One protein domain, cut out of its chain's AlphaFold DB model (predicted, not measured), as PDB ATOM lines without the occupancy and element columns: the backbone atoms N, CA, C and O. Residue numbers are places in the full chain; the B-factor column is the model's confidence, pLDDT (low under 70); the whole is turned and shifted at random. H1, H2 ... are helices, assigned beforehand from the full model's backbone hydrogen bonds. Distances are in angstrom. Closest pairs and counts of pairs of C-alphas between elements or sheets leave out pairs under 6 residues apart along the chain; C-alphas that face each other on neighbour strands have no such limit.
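This is residues 325 to 386 of the 401 residues of an uncharacterized protein of Alphaproteobacteria bacterium (UniProt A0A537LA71). Start at residue 325 and you will trace two long helices, H1 then H2, that make an open V, with a tight link at its point and both arms sticking out through residues 325 to 350 and 365 to 386. The 62 printed residues hold these two named helices and no named strand, class all helix. The whole is extended, with a radius of gyration of the C-alphas of 18.4 A, and flat, spanning 44 by 43 by 9 A.

Look first at H1, residues 325 to 356, then at H2, residues 361 to 386: they are only just apart, their closest C-alphas 8.2 A from each other. In both helices every O i to N i+4 pair is within hydrogen-bond range.

Find C-alpha 325 at (284.892, 237.693, 117.468); from there H1 runs 44.8 A to C-alpha 356 at (277.411, 197.321, 135.350). H2 runs 36.5 A from C-alpha 361 to C-alpha 386 at (263.069, 216.454, 96.729).

The two C-alphas farthest apart, those of Ser 325 and Gly 358, are 47.0 A apart. The printed part has no cut. In the B-factor column, find pLDDT under 70 at residues 358 to 364 and 378 to 386, among others.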
ATOM      1  N   SER A 325     284.984 238.994 118.128       64.00
ATOM      2  CA  SER A 325     284.892 237.693 117.468       64.00
ATOM      3  C   SER A 325     286.100 236.830 117.776       64.00
ATOM      4  O   SER A 325     285.931 235.644 118.005       64.00
ATOM      5  N   GLU A 326     287.311 237.383 117.881       70.12
ATOM      6  CA  GLU A 326     288.487 236.562 118.192       70.12
ATOM      7  C   GLU A 326     288.481 236.101 119.651       70.12
ATOM      8  O   GLU A 326     288.726 234.927 119.943       70.12
ATOM      9  N   LYS A 327     288.105 236.994 120.576       77.00
ATOM     10  CA  LYS A 327     287.886 236.612 121.975       77.00
ATOM     11  C   LYS A 327     286.753 235.607 122.066       77.00
ATOM     12  O   LYS A 327     286.954 234.590 122.708       77.00
ATOM     13  N   LEU A 328     285.616 235.843 121.419       73.31
ATOM     14  CA  LEU A 328     284.458 234.949 121.419       73.31
ATOM     15  C   LEU A 328     284.776 233.603 120.758       73.31
ATOM     16  O   LEU A 328     284.367 232.576 121.276       73.31
ATOM     17  N   ARG A 329     285.566 233.588 119.685       78.62
ATOM     18  CA  ARG A 329     286.019 232.389 118.976       78.62
ATOM     19  C   ARG A 329     286.987 231.590 119.823       78.62
ATOM     20  O   ARG A 329     286.772 230.398 119.977       78.62
ATOM     21  N   ARG A 330     288.009 232.212 120.419       83.62
ATOM     22  CA  ARG A 330     288.903 231.532 121.374       83.62
ATOM     23  C   ARG A 330     288.105 230.982 122.546       83.62
ATOM     24  O   ARG A 330     288.292 229.845 122.942       83.62
ATOM     25  N   ARG A 331     287.162 231.778 123.035       81.31
ATOM     26  CA  ARG A 331     286.260 231.428 124.121       81.31
ATOM     27  C   ARG A 331     285.292 230.295 123.778       81.31
ATOM     28  O   ARG A 331     284.923 229.551 124.683       81.31
ATOM     29  N   ALA A 332     284.870 230.201 122.523       83.31
ATOM     30  CA  ALA A 332     284.037 229.133 121.991       83.31
ATOM     31  C   ALA A 332     284.861 227.870 121.733       83.31
ATOM     32  O   ALA A 332     284.379 226.790 122.021       83.31
ATOM     33  N   ILE A 333     286.102 228.001 121.252       83.88
ATOM     34  CA  ILE A 333     287.044 226.883 121.087       83.88
ATOM     35  C   ILE A 333     287.395 226.283 122.451       83.88
ATOM     36  O   ILE A 333     287.359 225.072 122.599       83.88
ATOM     37  N   GLU A 334     287.683 227.121 123.444       90.12
ATOM     38  CA  GLU A 334     287.979 226.706 124.819       90.12
ATOM     39  C   GLU A 334     286.759 226.049 125.475       90.12
ATOM     40  O   GLU A 334     286.854 224.926 125.938       90.12
ATOM     41  N   ALA A 335     285.578 226.673 125.396       83.44
ATOM     42  CA  ALA A 335     284.351 226.067 125.918       83.44
ATOM     43  C   ALA A 335     283.957 224.778 125.175       83.44
ATOM     44  O   ALA A 335     283.346 223.893 125.767       83.44
ATOM     45  N   ALA A 336     284.279 224.670 123.882       83.50
ATOM     46  CA  ALA A 336     284.078 223.444 123.122       83.50
ATOM     47  C   ALA A 336     285.060 222.351 123.552       83.50
ATOM     48  O   ALA A 336     284.642 221.207 123.632       83.50
ATOM     49  N   ALA A 337     286.318 222.693 123.846       87.94
ATOM     50  CA  ALA A 337     287.303 221.753 124.376       87.94
ATOM     51  C   ALA A 337     286.902 221.264 125.777       87.94
ATOM     52  O   ALA A 337     286.735 220.065 125.965       87.94
ATOM     53  N   ASP A 338     286.602 222.181 126.703       88.19
ATOM     54  CA  ASP A 338     286.141 221.844 128.058       88.19
ATOM     55  C   ASP A 338     284.842 221.019 128.027       88.19
ATOM     56  O   ASP A 338     284.644 220.092 128.813       88.19
ATOM     57  N   GLY A 339     283.932 221.357 127.108       82.50
ATOM     58  CA  GLY A 339     282.689 220.623 126.899       82.50
ATOM     59  C   GLY A 339     282.905 219.232 126.304       82.50
ATOM     60  O   GLY A 339     282.140 218.329 126.629       82.50
ATOM     61  N   LEU A 340     283.926 219.052 125.461       80.75
ATOM     62  CA  LEU A 340     284.294 217.751 124.904       80.75
ATOM     63  C   LEU A 340     284.877 216.853 125.994       80.75
ATOM     64  O   LEU A 340     284.421 215.725 126.134       80.75
ATOM     65  N   ASP A 341     285.782 217.380 126.819       88.31
ATOM     66  CA  ASP A 341     286.378 216.645 127.940       88.31
ATOM     67  C   ASP A 341     285.307 216.242 128.971       88.31
ATOM     68  O   ASP A 341     285.266 215.103 129.438       88.31
ATOM     69  N   ALA A 342     284.382 217.154 129.295       82.44
ATOM     70  CA  ALA A 342     283.250 216.857 130.173       82.44
ATOM     71  C   ALA A 342     282.271 215.846 129.549       82.44
ATOM     72  O   ALA A 342     281.691 215.025 130.261       82.44
ATOM     73  N   ALA A 343     282.078 215.894 128.228       81.38
ATOM     74  CA  ALA A 343     281.247 214.933 127.515       81.38
ATOM     75  C   ALA A 343     281.897 213.545 127.455       81.38
ATOM     76  O   ALA A 343     281.180 212.563 127.614       81.38
ATOM     77  N   GLU A 344     283.215 213.453 127.264       83.06
ATOM     78  CA  GLU A 344     283.964 212.192 127.308       83.06
ATOM     79  C   GLU A 344     283.882 211.558 128.697       83.06
ATOM     80  O   GLU A 344     283.518 210.392 128.805       83.06
ATOM     81  N   GLN A 345     284.086 212.338 129.763       89.50
ATOM     82  CA  GLN A 345     283.937 211.843 131.138       89.50
ATOM     83  C   GLN A 345     282.514 211.354 131.425       89.50
ATOM     84  O   GLN A 345     282.322 210.253 131.933       89.50
ATOM     85  N   ALA A 346     281.497 212.136 131.049       78.81
ATOM     86  CA  ALA A 346     280.108 211.726 131.222       78.81
ATOM     87  C   ALA A 346     279.748 210.499 130.364       78.81
ATOM     88  O   ALA A 346     278.950 209.663 130.787       78.81
ATOM     89  N   ALA A 347     280.317 210.378 129.161       76.62
ATOM     90  CA  ALA A 347     280.129 209.216 128.303       76.62
ATOM     91  C   ALA A 347     280.773 207.969 128.917       76.62
ATOM     92  O   ALA A 347     280.120 206.927 128.955       76.62
ATOM     93  N   ASP A 348     281.989 208.080 129.446       84.88
ATOM     94  CA  ASP A 348     282.679 206.993 130.141       84.88
ATOM     95  C   ASP A 348     281.904 206.543 131.385       84.88
ATOM     96  O   ASP A 348     281.686 205.344 131.563       84.88
ATOM     97  N   ASP A 349     281.390 207.479 132.188       84.75
ATOM     98  CA  ASP A 349     280.558 207.179 133.359       84.75
ATOM     99  C   ASP A 349     279.264 206.446 132.971       84.75
ATOM    100  O   ASP A 349     278.873 205.462 133.606       84.75
ATOM    101  N   VAL A 350     278.597 206.885 131.896       77.50
ATOM    102  CA  VAL A 350     277.381 206.236 131.377       77.50
ATOM    103  C   VAL A 350     277.692 204.852 130.815       77.50
ATOM    104  O   VAL A 350     276.952 203.906 131.088       77.50
ATOM    105  N   VAL A 351     278.782 204.700 130.060       77.69
ATOM    106  CA  VAL A 351     279.226 203.410 129.513       77.69
ATOM    107  C   VAL A 351     279.570 202.447 130.645       77.69
ATOM    108  O   VAL A 351     279.165 201.284 130.613       77.69
ATOM    109  N   GLN A 352     280.255 202.924 131.682       82.88
ATOM    110  CA  GLN A 352     280.628 202.117 132.833       82.88
ATOM    111  C   GLN A 352     279.402 201.725 133.674       82.88
ATOM    112  O   GLN A 352     279.289 200.566 134.082       82.88
ATOM    113  N   ALA A 353     278.448 202.636 133.879       76.56
ATOM    114  CA  ALA A 353     277.181 202.348 134.553       76.56
ATOM    115  C   ALA A 353     276.298 201.374 133.749       76.56
ATOM    116  O   ALA A 353     275.699 200.463 134.324       76.56
ATOM    117  N   ALA A 354     276.252 201.508 132.421       72.50
ATOM    118  CA  ALA A 354     275.524 200.598 131.537       72.50
ATOM    119  C   ALA A 354     276.151 199.194 131.512       72.50
ATOM    120  O   ALA A 354     275.431 198.194 131.579       72.50
ATOM    121  N   ALA A 355     277.486 199.111 131.507       77.38
ATOM    122  CA  ALA A 355     278.216 197.851 131.613       77.38
ATOM    123  C   ALA A 355     277.926 197.132 132.942       77.38
ATOM    124  O   ALA A 355     277.744 195.915 132.957       77.38
ATOM    125  N   GLN A 356     277.806 197.876 134.048       82.06
ATOM    126  CA  GLN A 356     277.411 197.321 135.350       82.06
ATOM    127  C   GLN A 356     275.953 196.839 135.383       82.06
ATOM    128  O   GLN A 356     275.639 195.885 136.091       82.06
ATOM    129  N   GLN A 357     275.064 197.458 134.603       79.94
ATOM    130  CA  GLN A 357     273.660 197.051 134.480       79.94
ATOM    131  C   GLN A 357     273.431 195.931 133.449       79.94
ATOM    132  O   GLN A 357     272.288 195.551 133.196       79.94
ATOM    133  N   GLY A 358     274.496 195.369 132.866       64.75
ATOM    134  CA  GLY A 358     274.400 194.251 131.925       64.75
ATOM    135  C   GLY A 358     273.851 194.632 130.548       64.75
ATOM    136  O   GLY A 358     273.520 193.748 129.758       64.75
ATOM    137  N   LEU A 359     273.775 195.927 130.231       67.62
ATOM    138  CA  LEU A 359     273.489 196.411 128.883       67.62
ATOM    139  C   LEU A 359     274.775 196.269 128.057       67.62
ATOM    140  O   LEU A 359     275.554 197.210 127.924       67.62
ATOM    141  N   SER A 360     275.049 195.053 127.571       62.47
ATOM    142  CA  SER A 360     276.239 194.776 126.760       62.47
ATOM    143  C   SER A 360     276.204 195.556 125.439       62.47
ATOM    144  O   SER A 360     275.136 195.931 124.940       62.47
ATOM    145  N   ALA A 361     277.382 195.788 124.855       59.50
ATOM    146  CA  ALA A 361     277.557 196.505 123.591       59.50
ATOM    147  C   ALA A 361     276.677 195.954 122.446       59.50
ATOM    148  O   ALA A 361     276.253 196.712 121.571       59.50
ATOM    149  N   GLU A 362     276.319 194.668 122.485       63.88
ATOM    150  CA  GLU A 362     275.393 194.033 121.544       63.88
ATOM    151  C   GLU A 362     273.981 194.643 121.586       63.88
ATOM    152  O   GLU A 362     273.397 194.892 120.529       63.88
ATOM    153  N   GLY A 363     273.438 194.956 122.769       67.25
ATOM    154  CA  GLY A 363     272.104 195.560 122.900       67.25
ATOM    155  C   GLY A 363     272.047 196.987 122.349       67.25
ATOM    156  O   GLY A 363     271.085 197.369 121.678       67.25
ATOM    157  N   LEU A 364     273.123 197.748 122.559       59.47
ATOM    158  CA  LEU A 364     273.263 199.103 122.029       59.47
ATOM    159  C   LEU A 364     273.443 199.098 120.502       59.47
ATOM    160  O   LEU A 364     272.823 199.908 119.814       59.47
ATOM    161  N   SER A 365     274.219 198.151 119.961       71.25
ATOM    162  CA  SER A 365     274.402 197.995 118.510       71.25
ATOM    163  C   SER A 365     273.094 197.645 117.793       71.25
ATOM    164  O   SER A 365     272.773 198.237 116.765       71.25
ATOM    165  N   SER A 366     272.267 196.780 118.391       75.44
ATOM    166  CA  SER A 366     270.979 196.409 117.809       75.44
ATOM    167  C   SER A 366     269.973 197.566 117.842       75.44
ATOM    168  O   SER A 366     269.175 197.704 116.915       75.44
ATOM    169  N   ALA A 367     270.008 198.414 118.875       70.50
ATOM    170  CA  ALA A 367     269.196 199.632 118.938       70.50
ATOM    171  C   ALA A 367     269.663 200.686 117.917       70.50
ATOM    172  O   ALA A 367     268.836 201.346 117.281       70.50
ATOM    173  N   ALA A 368     270.978 200.808 117.715       70.81
ATOM    174  CA  ALA A 368     271.564 201.677 116.700       70.81
ATOM    175  C   ALA A 368     271.221 201.217 115.273       70.81
ATOM    176  O   ALA A 368     270.887 202.050 114.427       70.81
ATOM    177  N   ASP A 369     271.219 199.911 115.005       80.12
ATOM    178  CA  ASP A 369     270.785 199.348 113.722       80.12
ATOM    179  C   ASP A 369     269.303 199.630 113.450       80.12
ATOM    180  O   ASP A 369     268.919 199.996 112.334       80.12
ATOM    181  N   ASP A 370     268.456 199.525 114.474       80.12
ATOM    182  CA  ASP A 370     267.025 199.795 114.347       80.12
ATOM    183  C   ASP A 370     266.734 201.283 114.102       80.12
ATOM    184  O   ASP A 370     265.884 201.642 113.277       80.12
ATOM    185  N   LEU A 371     267.503 202.160 114.751       64.44
ATOM    186  CA  LEU A 371     267.476 203.599 114.510       64.44
ATOM    187  C   LEU A 371     267.986 203.946 113.107       64.44
ATOM    188  O   LEU A 371     267.362 204.747 112.412       64.44
ATOM    189  N   THR A 372     269.063 203.303 112.653       75.75
ATOM    190  CA  THR A 372     269.641 203.498 111.315       75.75
ATOM    191  C   THR A 372     268.648 203.086 110.229       75.75
ATOM    192  O   THR A 372     268.460 203.814 109.252       75.75
ATOM    193  N   ARG A 373     267.932 201.969 110.420       89.31
ATOM    194  CA  ARG A 373     266.852 201.541 109.515       89.31
ATOM    195  C   ARG A 373     265.705 202.553 109.452       89.31
ATOM    196  O   ARG A 373     265.263 202.895 108.356       89.31
ATOM    197  N   LYS A 374     265.242 203.067 110.598       74.44
ATOM    198  CA  LYS A 374     264.173 204.085 110.654       74.44
ATOM    199  C   LYS A 374     264.612 205.412 110.033       74.44
ATOM    200  O   LYS A 374     263.859 205.998 109.258       74.44
ATOM    201  N   ALA A 375     265.838 205.852 110.310       61.78
ATOM    202  CA  ALA A 375     266.415 207.064 109.736       61.78
ATOM    203  C   ALA A 375     266.546 206.960 108.210       61.78
ATOM    204  O   ALA A 375     266.177 207.889 107.493       61.78
ATOM    205  N   ARG A 376     266.988 205.803 107.701       69.00
ATOM    206  CA  ARG A 376     267.086 205.534 106.263       69.00
ATOM    207  C   ARG A 376     265.726 205.604 105.562       69.00
ATOM    208  O   ARG A 376     265.630 206.240 104.519       69.00
ATOM    209  N   ALA A 377     264.673 205.040 106.154       73.94
ATOM    210  CA  ALA A 377     263.324 205.096 105.585       73.94
ATOM    211  C   ALA A 377     262.768 206.532 105.484       73.94
ATOM    212  O   ALA A 377     262.017 206.850 104.563       73.94
ATOM    213  N   VAL A 378     263.134 207.414 106.419       63.41
ATOM    214  CA  VAL A 378     262.757 208.838 106.381       63.41
ATOM    215  C   VAL A 378     263.606 209.603 105.362       63.41
ATOM    216  O   VAL A 378     263.073 210.425 104.617       63.41
ATOM    217  N   ALA A 379     264.904 209.301 105.279       57.31
ATOM    218  CA  ALA A 379     265.812 209.912 104.314       57.31
ATOM    219  C   ALA A 379     265.435 209.568 102.864       57.31
ATOM    220  O   ALA A 379     265.384 210.464 102.026       57.31
ATOM    221  N   GLU A 380     265.106 208.306 102.574       61.44
ATOM    222  CA  GLU A 380     264.686 207.863 101.235       61.44
ATOM    223  C   GLU A 380     263.402 208.583 100.791       61.44
ATOM    224  O   GLU A 380     263.360 209.135  99.693       61.44
ATOM    225  N   ARG A 381     262.411 208.726 101.685       65.88
ATOM    226  CA  ARG A 381     261.187 209.503 101.407       65.88
ATOM    227  C   ARG A 381     261.451 210.997 101.213       65.88
ATOM    228  O   ARG A 381     260.809 211.629 100.378       65.88
ATOM    229  N   GLY A 382     262.386 211.571 101.971       54.72
ATOM    230  CA  GLY A 382     262.780 212.976 101.831       54.72
ATOM    231  C   GLY A 382     263.500 213.262 100.510       54.72
ATOM    232  O   GLY A 382     263.246 214.282  99.876       54.72
ATOM    233  N   VAL A 383     264.360 212.342 100.068       46.81
ATOM    234  CA  VAL A 383     265.104 212.446  98.805       46.81
ATOM    235  C   VAL A 383     264.183 212.244  97.598       46.81
ATOM    236  O   VAL A 383     264.274 212.999  96.633       46.81
ATOM    237  N   GLU A 384     263.247 211.298  97.664       57.09
ATOM    238  CA  GLU A 384     262.263 211.044  96.603       57.09
ATOM    239  C   GLU A 384     261.271 212.214  96.443       57.09
ATOM    240  O   GLU A 384     260.935 212.612  95.326       57.09
ATOM    241  N   ALA A 385     260.899 212.867  97.550       52.84
ATOM    242  CA  ALA A 385     260.108 214.095  97.531       52.84
ATOM    243  C   ALA A 385     260.886 215.321  97.004       52.84
ATOM    244  O   ALA A 385     260.281 216.226  96.427       52.84
ATOM    245  N   ALA A 386     262.211 215.360  97.188       41.59
ATOM    246  CA  ALA A 386     263.069 216.454  96.729       41.59
ATOM    247  C   ALA A 386     263.475 216.338  95.249       41.59
ATOM    248  O   ALA A 386     263.723 217.355  94.604       41.59
TER     249      ALA A 386